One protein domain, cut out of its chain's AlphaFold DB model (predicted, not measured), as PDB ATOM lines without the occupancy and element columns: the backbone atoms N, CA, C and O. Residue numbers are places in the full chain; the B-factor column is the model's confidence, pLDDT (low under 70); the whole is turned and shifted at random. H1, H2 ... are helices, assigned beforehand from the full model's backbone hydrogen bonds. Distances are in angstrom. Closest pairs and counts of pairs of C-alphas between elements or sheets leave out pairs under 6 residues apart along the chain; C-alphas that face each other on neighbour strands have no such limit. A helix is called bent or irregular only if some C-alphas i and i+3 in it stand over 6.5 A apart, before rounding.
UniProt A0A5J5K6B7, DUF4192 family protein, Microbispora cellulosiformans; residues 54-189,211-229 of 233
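Overview. This is residues 54 to 189 and 211 to 229 of the 233 residues of the protein "DUF4192 family protein" of Microbispora cellulosiformans (UniProt A0A5J5K6B7). This is a body of helices built round H6, with H5 and H7 side by side with it on either side, running against it, and H4 along it. H3 crosses H6 near one end, H2 packs on H3 and H4 away from H6, and H1 packs on H3; H8 folds back on H7, and H9 is at the same end of H6 as H1. The printed part has 155 residues with nine named helices, H1 to H9 in chain order, and no named strand: the class is all helix. It is compact, with a radius of gyration of the C-alphas of 14.8 A, and spans 45 by 32 by 27 A.

Along the chain. H1, residues 54 to 69, begins at C-alpha 54 (67.667, -33.630, 63.368) and is 22.8 A long. H2, residues 71 to 91, is the longest by residues, at 30.0 A. H3 is residues 97 to 106 and H4 residues 110 to 118. H5, residues 125 to 138, is 19.9 A long. H6, residues 141 to 157, begins at C-alpha 141 (69.036, -35.123, 78.083) and is 25.1 A long. H7, residues 161 to 174, is 20.1 A long, and H8 is residues 179 to 185. H9, residues 211 to 229, is 28.1 A long and ends at C-alpha 229 (66.819, -21.783, 73.821).

Arrangement. H6 is the hub, touching six helices. It touches H5 at a shallow tilt of 12 degrees, opposite ways, the closest C-alphas, Ala 129 and Ala 151, 4.3 A apart. With H7 it forms a hairpin at 16 degrees; the closest C-alphas, Ala 152 and Ala 164, are 4.0 A apart. H7 and H8 form another hairpin, with C-alphas 168 and 181 closest at 5.8 A. H6 touches H4 with residues 146 to 153 alone, C-alphas 117 and 150 closest at 6.3 A. It touches H3 with residues 143 to 147 alone, about perpendicular at 80 degrees, C-alphas 104 and 143 closest at 6.1 A. H2 touches H4 at a shallow tilt of 21 degrees, C-alphas 79 and 112 closest at 5.9 A. H1 touches H3 with residues 55 to 60 alone, C-alphas 56 and 101 closest at 5.7 A. H1 and H9 only just touch, with 3 pairs of C-alphas within 8 A, those of Cys 60 and Leu 220 closest at 6.6 A. H2 and H6 are apart. H6 and H9 are irregular: C-alphas 142 and 145, and likewise 212 and 215, are 7.2 A apart. O i to N i+4 pairs are within hydrogen-bond range throughout H1, H2, H3, H4, H5, H7 and H8, but in 10 of 13 in H6 and 13 of 15 in H9.

Size, cuts and confidence. The C-alphas farthest apart, those of Ala 69 and Gly 159, are 45.1 A apart. Residues 190 to 210 are not printed, and C-alphas 189 and 211 are 26.9 A apart across this cut. Of the links printed whole, that from H4 to H5 is short and the others are tight. The mean pLDDT of the printed part is 86.1; residues 187 to 189 and 222 to 229 are under 70.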
ATOM      1  N   ASP A  54      68.631 -33.886  64.437       80.12
ATOM      2  CA  ASP A  54      67.667 -33.630  63.368       80.12
ATOM      3  C   ASP A  54      66.728 -34.825  63.172       80.12
ATOM      4  O   ASP A  54      65.513 -34.646  63.080       80.12
ATOM      5  N   THR A  55      67.262 -36.049  63.212       83.25
ATOM      6  CA  THR A  55      66.476 -37.293  63.192       83.25
ATOM      7  C   THR A  55      65.471 -37.345  64.342       83.25
ATOM      8  O   THR A  55      64.292 -37.647  64.134       83.25
ATOM      9  N   LEU A  56      65.906 -37.021  65.563       83.12
ATOM     10  CA  LEU A  56      65.006 -37.014  66.716       83.12
ATOM     11  C   LEU A  56      63.966 -35.893  66.616       83.12
ATOM     12  O   LEU A  56      62.802 -36.123  66.935       83.12
ATOM     13  N   ARG A  57      64.354 -34.708  66.129       80.62
ATOM     14  CA  ARG A  57      63.438 -33.579  65.918       80.62
ATOM     15  C   ARG A  57      62.358 -33.914  64.897       80.62
ATOM     16  O   ARG A  57      61.180 -33.710  65.177       80.62
ATOM     17  N   ALA A  58      62.745 -34.460  63.747       84.88
ATOM     18  CA  ALA A  58      61.806 -34.884  62.715       84.88
ATOM     19  C   ALA A  58      60.811 -35.915  63.263       84.88
ATOM     20  O   ALA A  58      59.613 -35.824  62.997       84.88
ATOM     21  N   HIS A  59      61.290 -36.850  64.088       87.44
ATOM     22  CA  HIS A  59      60.426 -37.831  64.728       87.44
ATOM     23  C   HIS A  59      59.461 -37.203  65.748       87.44
ATOM     24  O   HIS A  59      58.269 -37.489  65.711       87.44
ATOM     25  N   CYS A  60      59.938 -36.312  66.621       84.75
ATOM     26  CA  CYS A  60      59.092 -35.595  67.579       84.75
ATOM     27  C   CYS A  60      58.005 -34.756  66.886       84.75
ATOM     28  O   CYS A  60      56.856 -34.770  67.325       84.75
ATOM     29  N   ALA A  61      58.344 -34.074  65.787       84.31
ATOM     30  CA  ALA A  61      57.397 -33.271  65.015       84.31
ATOM     31  C   ALA A  61      56.306 -34.129  64.347       84.31
ATOM     32  O   ALA A  61      55.130 -33.765  64.396       84.31
ATOM     33  N   ASP A  62      56.673 -35.283  63.778       87.75
ATOM     34  CA  ASP A  62      55.708 -36.258  63.244       87.75
ATOM     35  C   ASP A  62      54.738 -36.737  64.333       87.75
ATOM     36  O   ASP A  62      53.519 -36.708  64.154       87.75
ATOM     37  N   LEU A  63      55.270 -37.108  65.501       86.94
ATOM     38  CA  LEU A  63      54.454 -37.558  66.625       86.94
ATOM     39  C   LEU A  63      53.517 -36.460  67.133       86.94
ATOM     40  O   LEU A  63      52.356 -36.747  67.404       86.94
ATOM     41  N   ALA A  64      53.981 -35.212  67.226       82.38
ATOM     42  CA  ALA A  64      53.140 -34.084  67.622       82.38
ATOM     43  C   ALA A  64      51.983 -33.863  66.629       82.38
ATOM     44  O   ALA A  64      50.834 -33.701  67.045       82.38
ATOM     45  N   ALA A  65      52.257 -33.931  65.321       84.44
ATOM     46  CA  ALA A  65      51.233 -33.809  64.284       84.44
ATOM     47  C   ALA A  65      50.203 -34.951  64.351       84.44
ATOM     48  O   ALA A  65      48.995 -34.707  64.307       84.44
ATOM     49  N   ARG A  66      50.662 -36.196  64.525       85.19
ATOM     50  CA  ARG A  66      49.786 -37.368  64.682       85.19
ATOM     51  C   ARG A  66      48.969 -37.308  65.971       85.19
ATOM     52  O   ARG A  66      47.787 -37.635  65.948       85.19
ATOM     53  N   ALA A  67      49.560 -36.836  67.068       83.31
ATOM     54  CA  ALA A  67      48.884 -36.686  68.355       83.31
ATOM     55  C   ALA A  67      47.748 -35.659  68.293       83.31
ATOM     56  O   ALA A  67      46.743 -35.820  68.982       83.31
ATOM     57  N   ALA A  68      47.916 -34.604  67.488       80.31
ATOM     58  CA  ALA A  68      46.885 -33.600  67.248       80.31
ATOM     59  C   ALA A  68      45.737 -34.132  66.375       80.31
ATOM     60  O   ALA A  68      44.598 -33.701  66.547       80.31
ATOM     61  N   ALA A  69      46.027 -35.057  65.453       89.44
ATOM     62  CA  ALA A  69      45.033 -35.652  64.565       89.44
ATOM     63  C   ALA A  69      44.205 -36.750  65.251       89.44
ATOM     64  O   ALA A  69      42.976 -36.695  65.224       89.44
ATOM     65  N   ASP A  70      44.869 -37.734  65.866       87.75
ATOM     66  CA  ASP A  70      44.224 -38.834  66.588       87.75
ATOM     67  C   ASP A  70      45.144 -39.364  67.707       87.75
ATOM     68  O   ASP A  70      46.025 -40.202  67.475       87.75
ATOM     69  N   PRO A  71      44.963 -38.888  68.949       79.94
ATOM     70  CA  PRO A  71      45.823 -39.287  70.052       79.94
ATOM     71  C   PRO A  71      45.611 -40.736  70.505       79.94
ATOM     72  O   PRO A  71      46.539 -41.329  71.053       79.94
ATOM     73  N   ALA A  72      44.427 -41.322  70.304       78.94
ATOM     74  CA  ALA A  72      44.169 -42.704  70.707       78.94
ATOM     75  C   ALA A  72      44.836 -43.683  69.733       78.94
ATOM     76  O   ALA A  72      45.532 -44.603  70.168       78.94
ATOM     77  N   ALA A  73      44.706 -43.434  68.424       84.56
ATOM     78  CA  ALA A  73      45.406 -44.213  67.405       84.56
ATOM     79  C   ALA A  73      46.927 -44.121  67.579       84.56
ATOM     80  O   ALA A  73      47.609 -45.145  67.590       84.56
ATOM     81  N   LEU A  74      47.457 -42.913  67.827       86.06
ATOM     82  CA  LEU A  74      48.887 -42.744  68.076       86.06
ATOM     83  C   LEU A  74      49.363 -43.535  69.303       86.06
ATOM     84  O   LEU A  74      50.421 -44.159  69.249       86.06
ATOM     85  N   ALA A  75      48.607 -43.527  70.405       79.38
ATOM     86  CA  ALA A  75      48.962 -44.297  71.596       79.38
ATOM     87  C   ALA A  75      49.036 -45.808  71.303       79.38
ATOM     88  O   ALA A  75      49.955 -46.480  71.783       79.38
ATOM     89  N   GLY A  76      48.111 -46.330  70.489       83.12
ATOM     90  CA  GLY A  76      48.132 -47.709  69.998       83.12
ATOM     91  C   GLY A  76      49.371 -48.019  69.158       83.12
ATOM     92  O   GLY A  76      50.116 -48.947  69.484       83.12
ATOM     93  N   ASP A  77      49.640 -47.195  68.144       88.38
ATOM     94  CA  ASP A  77      50.790 -47.346  67.245       88.38
ATOM     95  C   ASP A  77      52.116 -47.302  68.011       88.38
ATOM     96  O   ASP A  77      52.946 -48.200  67.892       88.38
ATOM     97  N   MET A  78      52.308 -46.295  68.868       86.06
ATOM     98  CA  MET A  78      53.541 -46.149  69.645       86.06
ATOM     99  C   MET A  78      53.746 -47.294  70.641       86.06
ATOM    100  O   MET A  78      54.885 -47.687  70.903       86.06
ATOM    101  N   THR A  79      52.662 -47.841  71.196       85.44
ATOM    102  CA  THR A  79      52.738 -49.013  72.077       85.44
ATOM    103  C   THR A  79      53.171 -50.250  71.290       85.44
ATOM    104  O   THR A  79      54.058 -50.981  71.746       85.44
ATOM    105  N   ALA A  80      52.598 -50.473  70.104       88.00
ATOM    106  CA  ALA A  80      52.954 -51.587  69.230       88.00
ATOM    107  C   ALA A  80      54.409 -51.481  68.735       88.00
ATOM    108  O   ALA A  80      55.201 -52.405  68.944       88.00
ATOM    109  N   ASP A  81      54.788 -50.328  68.180       89.69
ATOM    110  CA  ASP A  81      56.132 -50.052  67.665       89.69
ATOM    111  C   ASP A  81      57.186 -50.115  68.773       89.69
ATOM    112  O   ASP A  81      58.224 -50.769  68.632       89.69
ATOM    113  N   GLY A  82      56.900 -49.480  69.914       89.44
ATOM    114  CA  GLY A  82      57.752 -49.528  71.094       89.44
ATOM    115  C   GLY A  82      57.988 -50.968  71.538       89.44
ATOM    116  O   GLY A  82      59.132 -51.377  71.714       89.44
ATOM    117  N   THR A  83      56.931 -51.777  71.635       87.81
ATOM    118  CA  THR A  83      57.039 -53.192  72.024       87.81
ATOM    119  C   THR A  83      57.863 -54.010  71.025       87.81
ATOM    120  O   THR A  83      58.713 -54.800  71.441       87.81
ATOM    121  N   ALA A  84      57.705 -53.778  69.721       90.94
ATOM    122  CA  ALA A  84      58.510 -54.446  68.700       90.94
ATOM    123  C   ALA A  84      60.007 -54.085  68.807       90.94
ATOM    124  O   ALA A  84      60.877 -54.963  68.749       90.94
ATOM    125  N   LEU A  85      60.329 -52.804  69.024       93.56
ATOM    126  CA  LEU A  85      61.703 -52.334  69.242       93.56
ATOM    127  C   LEU A  85      62.302 -52.893  70.540       93.56
ATOM    128  O   LEU A  85      63.479 -53.264  70.575       93.56
ATOM    129  N   LEU A  86      61.490 -53.018  71.591       88.69
ATOM    130  CA  LEU A  86      61.890 -53.668  72.836       88.69
ATOM    131  C   LEU A  86      62.264 -55.126  72.618       88.69
ATOM    132  O   LEU A  86      63.292 -55.563  73.133       88.69
ATOM    133  N   ASP A  87      61.472 -55.877  71.859       88.69
ATOM    134  CA  ASP A  87      61.752 -57.286  71.595       88.69
ATOM    135  C   ASP A  87      63.048 -57.457  70.782       88.69
ATOM    136  O   ASP A  87      63.818 -58.389  71.028       88.69
ATOM    137  N   ARG A  88      63.358 -56.530  69.865       91.62
ATOM    138  CA  ARG A  88      64.660 -56.471  69.170       91.62
ATOM    139  C   ARG A  88      65.811 -56.207  70.139       91.62
ATOM    140  O   ARG A  88      66.772 -56.983  70.179       91.62
ATOM    141  N   LEU A  89      65.686 -55.183  70.987       88.25
ATOM    142  CA  LEU A  89      66.696 -54.861  72.000       88.25
ATOM    143  C   LEU A  89      66.940 -56.057  72.939       88.25
ATOM    144  O   LEU A  89      68.088 -56.436  73.182       88.25
ATOM    145  N   HIS A  90      65.876 -56.724  73.395       82.62
ATOM    146  CA  HIS A  90      65.954 -57.910  74.253       82.62
ATOM    147  C   HIS A  90      66.577 -59.121  73.556       82.62
ATOM    148  O   HIS A  90      67.227 -59.940  74.213       82.62
ATOM    149  N   ARG A  91      66.455 -59.250  72.235       85.62
ATOM    150  CA  ARG A  91      67.175 -60.277  71.465       85.62
ATOM    151  C   ARG A  91      68.657 -59.947  71.274       85.62
ATOM    152  O   ARG A  91      69.421 -60.808  70.854       85.62
ATOM    153  N   GLY A  92      69.100 -58.770  71.714       82.25
ATOM    154  CA  GLY A  92      70.485 -58.327  71.592       82.25
ATOM    155  C   GLY A  92      70.782 -57.670  70.249       82.25
ATOM    156  O   GLY A  92      71.953 -57.460  69.939       82.25
ATOM    157  N   GLU A  93      69.751 -57.360  69.464       88.31
ATOM    158  CA  GLU A  93      69.926 -56.680  68.189       88.31
ATOM    159  C   GLU A  93      70.432 -55.254  68.389       88.31
ATOM    160  O   GLU A  93      70.167 -54.594  69.401       88.31
ATOM    161  N   HIS A  94      71.173 -54.782  67.394       85.69
ATOM    162  CA  HIS A  94      71.557 -53.388  67.317       85.69
ATOM    163  C   HIS A  94      70.364 -52.560  66.826       85.69
ATOM    164  O   HIS A  94      69.746 -52.901  65.818       85.69
ATOM    165  N   LEU A  95      70.054 -51.482  67.547       89.88
ATOM    166  CA  LEU A  95      69.117 -50.457  67.092       89.88
ATOM    167  C   LEU A  95      69.921 -49.358  66.404       89.88
ATOM    168  O   LEU A  95      70.816 -48.777  67.036       89.88
ATOM    169  N   ASP A  96      69.590 -49.078  65.146       89.81
ATOM    170  CA  ASP A  96      70.115 -47.914  64.434       89.81
ATOM    171  C   ASP A  96      69.649 -46.599  65.096       89.81
ATOM    172  O   ASP A  96      68.990 -46.609  66.141       89.81
ATOM    173  N   ASP A  97      70.076 -45.447  64.579       87.94
ATOM    174  CA  ASP A  97      69.739 -44.152  65.187       87.94
ATOM    175  C   ASP A  97      68.235 -43.850  65.137       87.94
ATOM    176  O   ASP A  97      67.691 -43.334  66.113       87.94
ATOM    177  N   GLY A  98      67.546 -44.237  64.059       89.69
ATOM    178  CA  GLY A  98      66.103 -44.038  63.918       89.69
ATOM    179  C   GLY A  98      65.300 -44.916  64.877       89.69
ATOM    180  O   GLY A  98      64.392 -44.446  65.558       89.69
ATOM    181  N   ASP A  99      65.668 -46.187  65.000       92.38
ATOM    182  CA  ASP A  99      65.085 -47.130  65.951       92.38
ATOM    183  C   ASP A  99      65.360 -46.736  67.402       92.38
ATOM    184  O   ASP A  99      64.477 -46.838  68.256       92.38
ATOM    185  N   ALA A 100      66.574 -46.269  67.697       90.44
ATOM    186  CA  ALA A 100      66.922 -45.785  69.025       90.44
ATOM    187  C   ALA A 100      66.145 -44.509  69.381       90.44
ATOM    188  O   ALA A 100      65.678 -44.397  70.513       90.44
ATOM    189  N   ALA A 101      65.957 -43.589  68.426       90.38
ATOM    190  CA  ALA A 101      65.122 -42.400  68.587       90.38
ATOM    191  C   ALA A 101      63.665 -42.778  68.882       90.38
ATOM    192  O   ALA A 101      63.114 -42.353  69.898       90.38
ATOM    193  N   ARG A 102      63.075 -43.651  68.055       92.06
ATOM    194  CA  ARG A 102      61.709 -44.162  68.240       92.06
ATOM    195  C   ARG A 102      61.515 -44.803  69.607       92.06
ATOM    196  O   ARG A 102      60.567 -44.476  70.317       92.06
ATOM    197  N   LEU A 103      62.441 -45.673  70.009       93.31
ATOM    198  CA  LEU A 103      62.367 -46.324  71.312       93.31
ATOM    199  C   LEU A 103      62.511 -45.317  72.462       93.31
ATOM    200  O   LEU A 103      61.765 -45.394  73.434       93.31
ATOM    201  N   ALA A 104      63.446 -44.370  72.364       92.00
ATOM    202  CA  ALA A 104      63.659 -43.357  73.394       92.00
ATOM    203  C   ALA A 104      62.401 -42.519  73.646       92.00
ATOM    204  O   ALA A 104      62.050 -42.276  74.800       92.00
ATOM    205  N   VAL A 105      61.697 -42.140  72.578       91.44
ATOM    206  CA  VAL A 105      60.437 -41.403  72.684       91.44
ATOM    207  C   VAL A 105      59.318 -42.300  73.224       91.44
ATOM    208  O   VAL A 105      58.627 -41.915  74.168       91.44
ATOM    209  N   ALA A 106      59.185 -43.529  72.713       91.81
ATOM    210  CA  ALA A 106      58.162 -44.478  73.160       91.81
ATOM    211  C   ALA A 106      58.256 -44.811  74.660       91.81
ATOM    212  O   ALA A 106      57.232 -45.008  75.307       91.81
ATOM    213  N   LEU A 107      59.454 -44.805  75.256       93.06
ATOM    214  CA  LEU A 107      59.651 -45.036  76.695       93.06
ATOM    215  C   LEU A 107      59.028 -43.967  77.613       93.06
ATOM    216  O   LEU A 107      58.989 -44.160  78.832       93.06
ATOM    217  N   HIS A 108      58.549 -42.844  77.074       89.31
ATOM    218  CA  HIS A 108      57.757 -41.882  77.845       89.31
ATOM    219  C   HIS A 108      56.294 -42.306  78.015       89.31
ATOM    220  O   HIS A 108      55.633 -41.810  78.927       89.31
ATOM    221  N   ILE A 109      55.825 -43.278  77.231       85.81
ATOM    222  CA  ILE A 109      54.549 -43.952  77.456       85.81
ATOM    223  C   ILE A 109      54.737 -44.954  78.595       85.81
ATOM    224  O   ILE A 109      55.589 -45.847  78.532       85.81
ATOM    225  N   ILE A 110      53.920 -44.812  79.643       85.62
ATOM    226  CA  ILE A 110      53.997 -45.628  80.865       85.62
ATOM    227  C   ILE A 110      53.982 -47.122  80.534       85.62
ATOM    228  O   ILE A 110      54.838 -47.858  81.015       85.62
ATOM    229  N   TRP A 111      53.093 -47.554  79.640       82.31
ATOM    230  CA  TRP A 111      52.971 -48.956  79.246       82.31
ATOM    231  C   TRP A 111      54.211 -49.527  78.573       82.31
ATOM    232  O   TRP A 111      54.650 -50.612  78.941       82.31
ATOM    233  N   VAL A 112      54.824 -48.799  77.637       87.19
ATOM    234  CA  VAL A 112      56.057 -49.247  76.971       87.19
ATOM    235  C   VAL A 112      57.183 -49.383  77.998       87.19
ATOM    236  O   VAL A 112      57.900 -50.387  78.019       87.19
ATOM    237  N   ARG A 113      57.320 -48.408  78.903       92.62
ATOM    238  CA  ARG A 113      58.319 -48.445  79.980       92.62
ATOM    239  C   ARG A 113      58.087 -49.608  80.945       92.62
ATOM    240  O   ARG A 113      59.037 -50.307  81.291       92.62
ATOM    241  N   ASP A 114      56.854 -49.833  81.370       88.69
ATOM    242  CA  ASP A 114      56.533 -50.865  82.354       88.69
ATOM    243  C   ASP A 114      56.652 -52.265  81.729       88.69
ATOM    244  O   ASP A 114      57.240 -53.171  82.326       88.69
ATOM    245  N   ALA A 115      56.251 -52.415  80.463       87.81
ATOM    246  CA  ALA A 115      56.502 -53.608  79.660       87.81
ATOM    247  C   ALA A 115      58.005 -53.864  79.435       87.81
ATOM    248  O   ALA A 115      58.425 -55.022  79.349       87.81
ATOM    249  N   SER A 116      58.820 -52.804  79.358       91.31
ATOM    250  CA  SER A 116      60.284 -52.912  79.329       91.31
ATOM    251  C   SER A 116      60.813 -53.448  80.651       91.31
ATOM    252  O   SER A 116      61.588 -54.397  80.650       91.31
ATOM    253  N   ALA A 117      60.380 -52.867  81.774       91.81
ATOM    254  CA  ALA A 117      60.810 -53.271  83.109       91.81
ATOM    255  C   ALA A 117      60.449 -54.736  83.400       91.81
ATOM    256  O   ALA A 117      61.310 -55.499  83.829       91.81
ATOM    257  N   ALA A 118      59.221 -55.154  83.072       89.56
ATOM    258  CA  ALA A 118      58.737 -56.519  83.279       89.56
ATOM    259  C   ALA A 118      59.540 -57.592  82.515       89.56
ATOM    260  O   ALA A 118      59.624 -58.738  82.954       89.56
ATOM    261  N   ARG A 119      60.163 -57.235  81.383       89.12
ATOM    262  CA  ARG A 119      61.014 -58.144  80.592       89.12
ATOM    263  C   ARG A 119      62.455 -58.246  81.117       89.12
ATOM    264  O   ARG A 119      63.219 -59.120  80.679       89.12
ATOM    265  N   ILE A 120      62.849 -57.398  82.070       90.50
ATOM    266  CA  ILE A 120      64.156 -57.484  82.723       90.50
ATOM    267  C   ILE A 120      64.076 -58.555  83.813       90.50
ATOM    268  O   ILE A 120      63.385 -58.430  84.817       90.50
ATOM    269  N   THR A 121      64.827 -59.633  83.621       90.38
ATOM    270  CA  THR A 121      64.907 -60.763  84.550       90.38
ATOM    271  C   THR A 121      66.294 -60.822  85.169       90.38
ATOM    272  O   THR A 121      67.265 -60.329  84.598       90.38
ATOM    273  N   ARG A 122      66.446 -61.515  86.303       88.81
ATOM    274  CA  ARG A 122      67.773 -61.730  86.916       88.81
ATOM    275  C   ARG A 122      68.791 -62.348  85.944       88.81
ATOM    276  O   ARG A 122      69.976 -62.051  86.043       88.81
ATOM    277  N   LEU A 123      68.327 -63.172  84.999       89.06
ATOM    278  CA  LEU A 123      69.169 -63.832  83.998       89.06
ATOM    279  C   LEU A 123      69.725 -62.858  82.952       89.06
ATOM    280  O   LEU A 123      70.874 -62.991  82.542       89.06
ATOM    281  N   ASN A 124      68.924 -61.882  82.512       90.12
ATOM    282  CA  ASN A 124      69.316 -60.947  81.453       90.12
ATOM    283  C   ASN A 124      69.767 -59.570  81.978       90.12
ATOM    284  O   ASN A 124      70.292 -58.769  81.201       90.12
ATOM    285  N   ALA A 125      69.607 -59.304  83.277       91.12
ATOM    286  CA  ALA A 125      69.806 -57.990  83.876       91.12
ATOM    287  C   ALA A 125      71.203 -57.372  83.639       91.12
ATOM    288  O   ALA A 125      71.252 -56.190  83.295       91.12
ATOM    289  N   PRO A 126      72.337 -58.105  83.708       91.31
ATOM    290  CA  PRO A 126      73.643 -57.519  83.383       91.31
ATOM    291  C   PRO A 126      73.717 -56.977  81.949       91.31
ATOM    292  O   PRO A 126      74.241 -55.890  81.717       91.31
ATOM    293  N   ARG A 127      73.143 -57.709  80.984       92.06
ATOM    294  CA  ARG A 127      73.081 -57.289  79.578       92.06
ATOM    295  C   ARG A 127      72.136 -56.101  79.402       92.06
ATOM    296  O   ARG A 127      72.505 -55.140  78.731       92.06
ATOM    297  N   MET A 128      70.959 -56.147  80.030       93.00
ATOM    298  CA  MET A 128      69.978 -55.058  79.963       93.00
ATOM    299  C   MET A 128      70.545 -53.758  80.534       93.00
ATOM    300  O   MET A 128      70.408 -52.714  79.909       93.00
ATOM    301  N   ALA A 129      71.268 -53.806  81.657       93.31
ATOM    302  CA  ALA A 129      71.918 -52.623  82.219       93.31
ATOM    303  C   ALA A 129      72.873 -51.950  81.214       93.31
ATOM    304  O   ALA A 129      72.900 -50.722  81.104       93.31
ATOM    305  N   VAL A 130      73.618 -52.738  80.431       92.31
ATOM    306  CA  VAL A 130      74.508 -52.215  79.381       92.31
ATOM    307  C   VAL A 130      73.714 -51.633  78.212       92.31
ATOM    308  O   VAL A 130      74.058 -50.568  77.710       92.31
ATOM    309  N   GLN A 131      72.652 -52.296  77.764       91.50
ATOM    310  CA  GLN A 131      71.847 -51.802  76.644       91.50
ATOM    311  C   GLN A 131      71.098 -50.513  76.986       91.50
ATOM    312  O   GLN A 131      71.161 -49.555  76.220       91.50
ATOM    313  N   TRP A 132      70.476 -50.448  78.163       94.81
ATOM    314  CA  TRP A 132      69.773 -49.257  78.627       94.81
ATOM    315  C   TRP A 132      70.706 -48.074  78.866       94.81
ATOM    316  O   TRP A 132      70.396 -46.957  78.462       94.81
ATOM    317  N   SER A 133      71.886 -48.313  79.447       93.69
ATOM    318  CA  SER A 133      72.892 -47.255  79.596       93.69
ATOM    319  C   SER A 133      73.426 -46.769  78.247       93.69
ATOM    320  O   SER A 133      73.579 -45.566  78.058       93.69
ATOM    321  N   ARG A 134      73.642 -47.667  77.276       91.38
ATOM    322  CA  ARG A 134      74.018 -47.281  75.905       91.38
ATOM    323  C   ARG A 134      72.941 -46.444  75.225       91.38
ATOM    324  O   ARG A 134      73.292 -45.454  74.598       91.38
ATOM    325  N   LEU A 135      71.664 -46.806  75.359       91.94
ATOM    326  CA  LEU A 135      70.562 -45.988  74.849       91.94
ATOM    327  C   LEU A 135      70.567 -44.601  75.508       91.94
ATOM    328  O   LEU A 135      70.551 -43.597  74.807       91.94
ATOM    329  N   GLY A 136      70.696 -44.546  76.838       92.06
ATOM    330  CA  GLY A 136      70.758 -43.292  77.594       92.06
ATOM    331  C   GLY A 136      71.913 -42.369  77.184       92.06
ATOM    332  O   GLY A 136      71.749 -41.158  77.180       92.06
ATOM    333  N   VAL A 137      73.070 -42.914  76.790       90.94
ATOM    334  CA  VAL A 137      74.208 -42.113  76.292       90.94
ATOM    335  C   VAL A 137      73.949 -41.528  74.898       90.94
ATOM    336  O   VAL A 137      74.504 -40.481  74.560       90.94
ATOM    337  N   ARG A 138      73.128 -42.199  74.083       89.50
ATOM    338  CA  ARG A 138      72.860 -41.811  72.692       89.50
ATOM    339  C   ARG A 138      71.794 -40.724  72.563       89.50
ATOM    340  O   ARG A 138      71.810 -40.004  71.571       89.50
ATOM    341  N   VAL A 139      70.882 -40.608  73.526       88.81
ATOM    342  CA  VAL A 139      69.716 -39.712  73.444       88.81
ATOM    343  C   VAL A 139      69.988 -38.341  74.083       88.81
ATOM    344  O   VAL A 139      70.806 -38.241  75.003       88.81
ATOM    345  N   PRO A 140      69.300 -37.269  73.651       85.88
ATOM    346  CA  PRO A 140      69.362 -35.971  74.318       85.88
ATOM    347  C   PRO A 140      68.866 -36.023  75.770       85.88
ATOM    348  O   PRO A 140      68.005 -36.851  76.083       85.88
ATOM    349  N   PRO A 141      69.330 -35.107  76.647       85.31
ATOM    350  CA  PRO A 141      69.036 -35.123  78.083       85.31
ATOM    351  C   PRO A 141      67.555 -35.307  78.438       85.31
ATOM    352  O   PRO A 141      67.233 -36.064  79.351       85.31
ATOM    353  N   VAL A 142      66.645 -34.690  77.680       85.62
ATOM    354  CA  VAL A 142      65.199 -34.746  77.943       85.62
ATOM    355  C   VAL A 142      64.607 -36.168  77.839       85.62
ATOM    356  O   VAL A 142      63.604 -36.456  78.492       85.62
ATOM    357  N   PHE A 143      65.266 -37.074  77.105       90.31
ATOM    358  CA  PHE A 143      64.850 -38.467  76.890       90.31
ATOM    359  C   PHE A 143      65.665 -39.491  77.704       90.31
ATOM    360  O   PHE A 143      65.423 -40.695  77.626       90.31
ATOM    361  N   VAL A 144      66.641 -39.049  78.504       93.75
ATOM    362  CA  VAL A 144      67.553 -39.957  79.231       93.75
ATOM    363  C   VAL A 144      66.853 -40.691  80.375       93.75
ATOM    364  O   VAL A 144      67.156 -41.858  80.644       93.75
ATOM    365  N   ALA A 145      65.934 -40.020  81.075       95.00
ATOM    366  CA  ALA A 145      65.429 -40.483  82.368       95.00
ATOM    367  C   ALA A 145      64.790 -41.891  82.344       95.00
ATOM    368  O   ALA A 145      65.152 -42.697  83.209       95.00
ATOM    369  N   PRO A 146      63.922 -42.261  81.375       95.69
ATOM    370  CA  PRO A 146      63.360 -43.612  81.317       95.69
ATOM    371  C   PRO A 146      64.422 -44.701  81.123       95.69
ATOM    372  O   PRO A 146      64.434 -45.691  81.856       95.69
ATOM    373  N   ALA A 147      65.357 -44.506  80.186       95.94
ATOM    374  CA  ALA A 147      66.426 -45.467  79.923       95.94
ATOM    375  C   ALA A 147      67.361 -45.616  81.135       95.94
ATOM    376  O   ALA A 147      67.716 -46.730  81.522       95.94
ATOM    377  N   ALA A 148      67.710 -44.507  81.789       96.94
ATOM    378  CA  ALA A 148      68.522 -44.518  83.002       96.94
ATOM    379  C   ALA A 148      67.822 -45.259  84.160       96.94
ATOM    380  O   ALA A 148      68.448 -46.055  84.859       96.94
ATOM    381  N   VAL A 149      66.508 -45.090  84.321       96.88
ATOM    382  CA  VAL A 149      65.723 -45.844  85.308       96.88
ATOM    383  C   VAL A 149      65.674 -47.343  85.002       96.88
ATOM    384  O   VAL A 149      65.857 -48.153  85.911       96.88
ATOM    385  N   LEU A 150      65.504 -47.738  83.739       96.31
ATOM    386  CA  LEU A 150      65.549 -49.151  83.346       96.31
ATOM    387  C   LEU A 150      66.942 -49.763  83.568       96.31
ATOM    388  O   LEU A 150      67.057 -50.898  84.039       96.31
ATOM    389  N   ALA A 151      68.012 -48.998  83.323       96.50
ATOM    390  CA  ALA A 151      69.374 -49.405  83.661       96.50
ATOM    391  C   ALA A 151      69.559 -49.580  85.177       96.50
ATOM    392  O   ALA A 151      70.221 -50.531  85.609       96.50
ATOM    393  N   ALA A 152      68.957 -48.703  85.988       95.44
ATOM    394  CA  ALA A 152      68.981 -48.815  87.440       95.44
ATOM    395  C   ALA A 152      68.251 -50.073  87.928       95.44
ATOM    396  O   ALA A 152      68.816 -50.833  88.716       95.44
ATOM    397  N   HIS A 153      67.045 -50.327  87.411       94.25
ATOM    398  CA  HIS A 153      66.261 -51.521  87.728       94.25
ATOM    399  C   HIS A 153      67.027 -52.806  87.382       94.25
ATOM    400  O   HIS A 153      67.158 -53.709  88.209       94.25
ATOM    401  N   ALA A 154      67.641 -52.853  86.197       93.75
ATOM    402  CA  ALA A 154      68.506 -53.957  85.810       93.75
ATOM    403  C   ALA A 154      69.689 -54.121  86.782       93.75
ATOM    404  O   ALA A 154      69.921 -55.219  87.279       93.75
ATOM    405  N   CYS A 155      70.402 -53.042  87.121       92.44
ATOM    406  CA  CYS A 155      71.488 -53.075  88.108       92.44
ATOM    407  C   CYS A 155      71.058 -53.642  89.466       92.44
ATOM    408  O   CYS A 155      71.797 -54.433  90.053       92.44
ATOM    409  N   GLN A 156      69.864 -53.291  89.945       90.75
ATOM    410  CA  GLN A 156      69.320 -53.832  91.190       90.75
ATOM    411  C   GLN A 156      69.107 -55.348  91.108       90.75
ATOM    412  O   GLN A 156      69.529 -56.068  92.012       90.75
ATOM    413  N   LEU A 157      68.524 -55.848  90.014       89.75
ATOM    414  CA  LEU A 157      68.172 -57.266  89.873       89.75
ATOM    415  C   LEU A 157      69.367 -58.228  89.945       89.75
ATOM    416  O   LEU A 157      69.191 -59.357  90.405       89.75
ATOM    417  N   TYR A 158      70.565 -57.807  89.524       88.38
ATOM    418  CA  TYR A 158      71.790 -58.617  89.651       88.38
ATOM    419  C   TYR A 158      72.741 -58.142  90.763       88.38
ATOM    420  O   TYR A 158      73.884 -58.594  90.835       88.38
ATOM    421  N   GLY A 159      72.283 -57.255  91.654       83.88
ATOM    422  CA  GLY A 159      73.022 -56.857  92.858       83.88
ATOM    423  C   GLY A 159      74.100 -55.786  92.657       83.88
ATOM    424  O   GLY A 159      74.917 -55.565  93.551       83.88
ATOM    425  N   ASN A 160      74.116 -55.073  91.528       87.06
ATOM    426  CA  ASN A 160      75.014 -53.936  91.311       87.06
ATOM    427  C   ASN A 160      74.429 -52.641  91.891       87.06
ATOM    428  O   ASN A 160      73.982 -51.745  91.172       87.06
ATOM    429  N   VAL A 161      74.468 -52.532  93.219       87.81
ATOM    430  CA  VAL A 161      73.929 -51.383  93.966       87.81
ATOM    431  C   VAL A 161      74.564 -50.060  93.521       87.81
ATOM    432  O   VAL A 161      73.863 -49.071  93.321       87.81
ATOM    433  N   ARG A 162      75.883 -50.037  93.285       88.00
ATOM    434  CA  ARG A 162      76.592 -48.829  92.830       88.00
ATOM    435  C   ARG A 162      76.117 -48.370  91.449       88.00
ATOM    436  O   ARG A 162      75.895 -47.177  91.255       88.00
ATOM    437  N   GLY A 163      75.962 -49.302  90.509       89.19
ATOM    438  CA  GLY A 163      75.435 -49.013  89.173       89.19
ATOM    439  C   GLY A 163      74.000 -48.496  89.222       89.19
ATOM    440  O   GLY A 163      73.679 -47.532  88.533       89.19
ATOM    441  N   ALA A 164      73.169 -49.068  90.098       91.94
ATOM    442  CA  ALA A 164      71.802 -48.606  90.303       91.94
ATOM    443  C   ALA A 164      71.752 -47.154  90.803       91.94
ATOM    444  O   ALA A 164      71.038 -46.338  90.225       91.94
ATOM    445  N   HIS A 165      72.548 -46.807  91.821       89.56
ATOM    446  CA  HIS A 165      72.616 -45.431  92.321       89.56
ATOM    447  C   HIS A 165      73.095 -44.443  91.259       89.56
ATOM    448  O   HIS A 165      72.482 -43.394  91.106       89.56
ATOM    449  N   LEU A 166      74.149 -44.781  90.509       94.50
ATOM    450  CA  LEU A 166      74.652 -43.915  89.440       94.50
ATOM    451  C   LEU A 166      73.583 -43.659  88.371       94.50
ATOM    452  O   LEU A 166      73.361 -42.518  87.984       94.50
ATOM    453  N   ALA A 167      72.900 -44.710  87.921       95.50
ATOM    454  CA  ALA A 167      71.863 -44.592  86.907       95.50
ATOM    455  C   ALA A 167      70.656 -43.765  87.401       95.50
ATOM    456  O   ALA A 167      70.138 -42.938  86.656       95.50
ATOM    457  N   LEU A 168      70.257 -43.905  88.671       94.81
ATOM    458  CA  LEU A 168      69.222 -43.051  89.270       94.81
ATOM    459  C   LEU A 168      69.663 -41.590  89.395       94.81
ATOM    460  O   LEU A 168      68.847 -40.702  89.160       94.81
ATOM    461  N   SER A 169      70.927 -41.327  89.743       94.94
ATOM    462  CA  SER A 169      71.463 -39.961  89.749       94.94
ATOM    463  C   SER A 169      71.384 -39.342  88.359       94.94
ATOM    464  O   SER A 169      70.829 -38.262  88.231       94.94
ATOM    465  N   ILE A 170      71.811 -40.062  87.316       95.44
ATOM    466  CA  ILE A 170      71.712 -39.599  85.922       95.44
ATOM    467  C   ILE A 170      70.254 -39.304  85.541       95.44
ATOM    468  O   ILE A 170      69.973 -38.271  84.937       95.44
ATOM    469  N   ALA A 171      69.311 -40.176  85.914       95.62
ATOM    470  CA  ALA A 171      67.893 -39.954  85.633       95.62
ATOM    471  C   ALA A 171      67.363 -38.665  86.285       95.62
ATOM    472  O   ALA A 171      66.605 -37.930  85.659       95.62
ATOM    473  N   LEU A 172      67.767 -38.391  87.529       94.50
ATOM    474  CA  LEU A 172      67.325 -37.221  88.295       94.50
ATOM    475  C   LEU A 172      68.080 -35.939  87.935       94.50
ATOM    476  O   LEU A 172      67.516 -34.859  88.055       94.50
ATOM    477  N   GLU A 173      69.325 -36.034  87.478       94.81
ATOM    478  CA  GLU A 173      70.056 -34.909  86.886       94.81
ATOM    479  C   GLU A 173      69.413 -34.494  85.559       94.81
ATOM    480  O   GLU A 173      69.207 -33.308  85.318       94.81
ATOM    481  N   ALA A 174      69.034 -35.471  84.730       91.31
ATOM    482  CA  ALA A 174      68.319 -35.230  83.480       91.31
ATOM    483  C   ALA A 174      66.884 -34.723  83.707       91.31
ATOM    484  O   ALA A 174      66.391 -33.876  82.964       91.31
ATOM    485  N   GLN A 175      66.198 -35.243  84.728       92.38
ATOM    486  CA  GLN A 175      64.851 -34.824  85.099       92.38
ATOM    487  C   GLN A 175      64.634 -34.921  86.619       92.38
ATOM    488  O   GLN A 175      64.237 -35.979  87.125       92.38
ATOM    489  N   PRO A 176      64.780 -33.804  87.352       93.56
ATOM    490  CA  PRO A 176      64.653 -33.782  88.812       93.56
ATOM    491  C   PRO A 176      63.294 -34.255  89.340       93.56
ATOM    492  O   PRO A 176      63.198 -34.767  90.455       93.56
ATOM    493  N   THR A 177      62.244 -34.103  88.534       90.38
ATOM    494  CA  THR A 177      60.860 -34.457  88.872       90.38
ATOM    495  C   THR A 177      60.445 -35.851  88.385       90.38
ATOM    496  O   THR A 177      59.271 -36.204  88.503       90.38
ATOM    497  N   TYR A 178      61.363 -36.676  87.851       91.25
ATOM    498  CA  TYR A 178      60.996 -37.989  87.307       91.25
ATOM    499  C   TYR A 178      60.529 -38.943  88.412       91.25
ATOM    500  O   TYR A 178      61.327 -39.536  89.145       91.25
ATOM    501  N   ARG A 179      59.205 -39.099  88.522       89.81
ATOM    502  CA  ARG A 179      58.538 -39.776  89.645       89.81
ATOM    503  C   ARG A 179      59.047 -41.195  89.867       89.81
ATOM    504  O   ARG A 179      59.288 -41.571  91.009       89.81
ATOM    505  N   LEU A 180      59.273 -41.966  88.802       89.12
ATOM    506  CA  LEU A 180      59.763 -43.336  88.945       89.12
ATOM    507  C   LEU A 180      61.193 -43.380  89.506       89.12
ATOM    508  O   LEU A 180      61.465 -44.182  90.393       89.12
ATOM    509  N   ALA A 181      62.092 -42.486  89.081       92.56
ATOM    510  CA  ALA A 181      63.432 -42.409  89.671       92.56
ATOM    511  C   ALA A 181      63.380 -42.006  91.153       92.56
ATOM    512  O   ALA A 181      64.110 -42.575  91.964       92.56
ATOM    513  N   LEU A 182      62.496 -41.070  91.519       90.50
ATOM    514  CA  LEU A 182      62.280 -40.679  92.915       90.50
ATOM    515  C   LEU A 182      61.777 -41.857  93.764       90.50
ATOM    516  O   LEU A 182      62.328 -42.093  94.837       90.50
ATOM    517  N   LEU A 183      60.806 -42.628  93.260       86.00
ATOM    518  CA  LEU A 183      60.271 -43.826  93.924       86.00
ATOM    519  C   LEU A 183      61.330 -44.926  94.093       86.00
ATOM    520  O   LEU A 183      61.452 -45.528  95.161       86.00
ATOM    521  N   LEU A 184      62.139 -45.176  93.058       84.56
ATOM    522  CA  LEU A 184      63.241 -46.138  93.136       84.56
ATOM    523  C   LEU A 184      64.319 -45.682  94.131       84.56
ATOM    524  O   LEU A 184      64.857 -46.504  94.877       84.56
ATOM    525  N   ARG A 185      64.615 -44.376  94.180       84.31
ATOM    526  CA  ARG A 185      65.592 -43.792  95.111       84.31
ATOM    527  C   ARG A 185      65.100 -43.801  96.558       84.31
ATOM    528  O   ARG A 185      65.921 -43.974  97.455       84.31
ATOM    529  N   SER A 186      63.798 -43.634  96.802       80.12
ATOM    530  CA  SER A 186      63.217 -43.598  98.153       80.12
ATOM    531  C   SER A 186      63.150 -44.964  98.843       80.12
ATOM    532  O   SER A 186      62.747 -45.039  99.999       80.12
ATOM    533  N   GLY A 187      63.582 -46.041  98.179       64.62
ATOM    534  CA  GLY A 187      63.824 -47.327  98.831       64.62
ATOM    535  C   GLY A 187      62.724 -48.373  98.665       64.62
ATOM    536  O   GLY A 187      62.875 -49.456  99.224       64.62
ATOM    537  N   LEU A 188      61.691 -48.126  97.845       56.22
ATOM    538  CA  LEU A 188      60.642 -49.122  97.556       56.22
ATOM    539  C   LEU A 188      61.182 -50.410  96.898       56.22
ATOM    540  O   LEU A 188      60.540 -51.448  96.981       56.22
ATOM    541  N   PHE A 189      62.388 -50.383  96.318       54.25
ATOM    542  CA  PHE A 189      63.046 -51.564  95.729       54.25
ATOM    543  C   PHE A 189      64.289 -52.054  96.492       54.25
ATOM    544  O   PHE A 189      64.869 -53.073  96.124       54.25
ATOM    545  N   GLU A 211      45.187 -40.324  77.352       76.50
ATOM    546  CA  GLU A 211      45.847 -39.908  78.603       76.50
ATOM    547  C   GLU A 211      47.239 -40.543  78.762       76.50
ATOM    548  O   GLU A 211      48.121 -39.994  79.422       76.50
ATOM    549  N   TRP A 212      47.501 -41.681  78.106       70.12
ATOM    550  CA  TRP A 212      48.818 -42.326  78.146       70.12
ATOM    551  C   TRP A 212      49.909 -41.481  77.484       70.12
ATOM    552  O   TRP A 212      51.096 -41.690  77.752       70.12
ATOM    553  N   LEU A 213      49.515 -40.534  76.628       73.56
ATOM    554  CA  LEU A 213      50.420 -39.605  75.963       73.56
ATOM    555  C   LEU A 213      50.744 -38.377  76.814       73.56
ATOM    556  O   LEU A 213      51.639 -37.634  76.433       73.56
ATOM    557  N   ASP A 214      50.085 -38.133  77.948       80.06
ATOM    558  CA  ASP A 214      50.287 -36.891  78.710       80.06
ATOM    559  C   ASP A 214      51.747 -36.667  79.149       80.06
ATOM    560  O   ASP A 214      52.274 -35.577  78.906       80.06
ATOM    561  N   PRO A 215      52.477 -37.682  79.664       74.81
ATOM    562  CA  PRO A 215      53.901 -37.526  79.958       74.81
ATOM    563  C   PRO A 215      54.755 -37.274  78.709       74.81
ATOM    564  O   PRO A 215      55.835 -36.692  78.810       74.81
ATOM    565  N   LEU A 216      54.305 -37.748  77.542       74.00
ATOM    566  CA  LEU A 216      54.975 -37.522  76.265       74.00
ATOM    567  C   LEU A 216      54.685 -36.115  75.721       74.00
ATOM    568  O   LEU A 216      55.598 -35.472  75.222       74.00
ATOM    569  N   ARG A 217      53.461 -35.602  75.852       75.12
ATOM    570  CA  ARG A 217      53.098 -34.240  75.428       75.12
ATOM    571  C   ARG A 217      53.924 -33.190  76.164       75.12
ATOM    572  O   ARG A 217      54.597 -32.397  75.519       75.12
ATOM    573  N   GLU A 218      53.992 -33.285  77.497       76.62
ATOM    574  CA  GLU A 218      54.848 -32.417  78.327       76.62
ATOM    575  C   GLU A 218      56.314 -32.453  77.855       76.62
ATOM    576  O   GLU A 218      57.034 -31.457  77.865       76.62
ATOM    577  N   ARG A 219      56.766 -33.628  77.414       74.56
ATOM    578  CA  ARG A 219      58.126 -33.874  76.934       74.56
ATOM    579  C   ARG A 219      58.409 -33.262  75.570       74.56
ATOM    580  O   ARG A 219      59.498 -32.718  75.392       74.56
ATOM    581  N   LEU A 220      57.465 -33.361  74.641       74.25
ATOM    582  CA  LEU A 220      57.572 -32.755  73.316       74.25
ATOM    583  C   LEU A 220      57.604 -31.223  73.437       74.25
ATOM    584  O   LEU A 220      58.511 -30.600  72.891       74.25
ATOM    585  N   ASP A 221      56.748 -30.639  74.282       75.25
ATOM    586  CA  ASP A 221      56.743 -29.194  74.553       75.25
ATOM    587  C   ASP A 221      58.076 -28.703  75.152       75.25
ATOM    588  O   ASP A 221      58.601 -27.643  74.792       75.25
ATOM    589  N   LEU A 222      58.659 -29.483  76.072       61.22
ATOM    590  CA  LEU A 222      59.969 -29.190  76.657       61.22
ATOM    591  C   LEU A 222      61.102 -29.326  75.638       61.22
ATOM    592  O   LEU A 222      62.044 -28.533  75.679       61.22
ATOM    593  N   PHE A 223      61.041 -30.312  74.743       64.19
ATOM    594  CA  PHE A 223      62.039 -30.475  73.687       64.19
ATOM    595  C   PHE A 223      62.047 -29.257  72.754       64.19
ATOM    596  O   PHE A 223      63.111 -28.676  72.535       64.19
ATOM    597  N   ASP A 224      60.872 -28.781  72.341       68.12
ATOM    598  CA  ASP A 224      60.727 -27.561  71.536       68.12
ATOM    599  C   ASP A 224      61.196 -26.297  72.283       68.12
ATOM    600  O   ASP A 224      61.688 -25.334  71.683       68.12
ATOM    601  N   LEU A 225      61.061 -26.259  73.613       55.41
ATOM    602  CA  LEU A 225      61.586 -25.172  74.445       55.41
ATOM    603  C   LEU A 225      63.123 -25.176  74.505       55.41
ATOM    604  O   LEU A 225      63.738 -24.120  74.346       55.41
ATOM    605  N   PHE A 226      63.741 -26.340  74.729       53.59
ATOM    606  CA  PHE A 226      65.200 -26.475  74.751       53.59
ATOM    607  C   PHE A 226      65.825 -26.154  73.390       53.59
ATOM    608  O   PHE A 226      66.877 -25.521  73.351       53.59
ATOM    609  N   ASP A 227      65.166 -26.525  72.290       60.84
ATOM    610  CA  ASP A 227      65.638 -26.237  70.930       60.84
ATOM    611  C   ASP A 227      65.607 -24.725  70.640       60.84
ATOM    612  O   ASP A 227      66.600 -24.150  70.194       60.84
ATOM    613  N   ARG A 228      64.524 -24.029  71.022       59.59
ATOM    614  CA  ARG A 228      64.445 -22.559  70.914       59.59
ATOM    615  C   ARG A 228      65.494 -21.838  71.760       59.59
ATOM    616  O   ARG A 228      66.027 -20.822  71.327       59.59
ATOM    617  N   ALA A 229      65.786 -22.348  72.956       53.25
ATOM    618  CA  ALA A 229      66.819 -21.783  73.821       53.25
ATOM    619  C   ALA A 229      68.241 -22.049  73.290       53.25
ATOM    620  O   ALA A 229      69.118 -21.209  73.466       53.25
TER     621      ALA A 229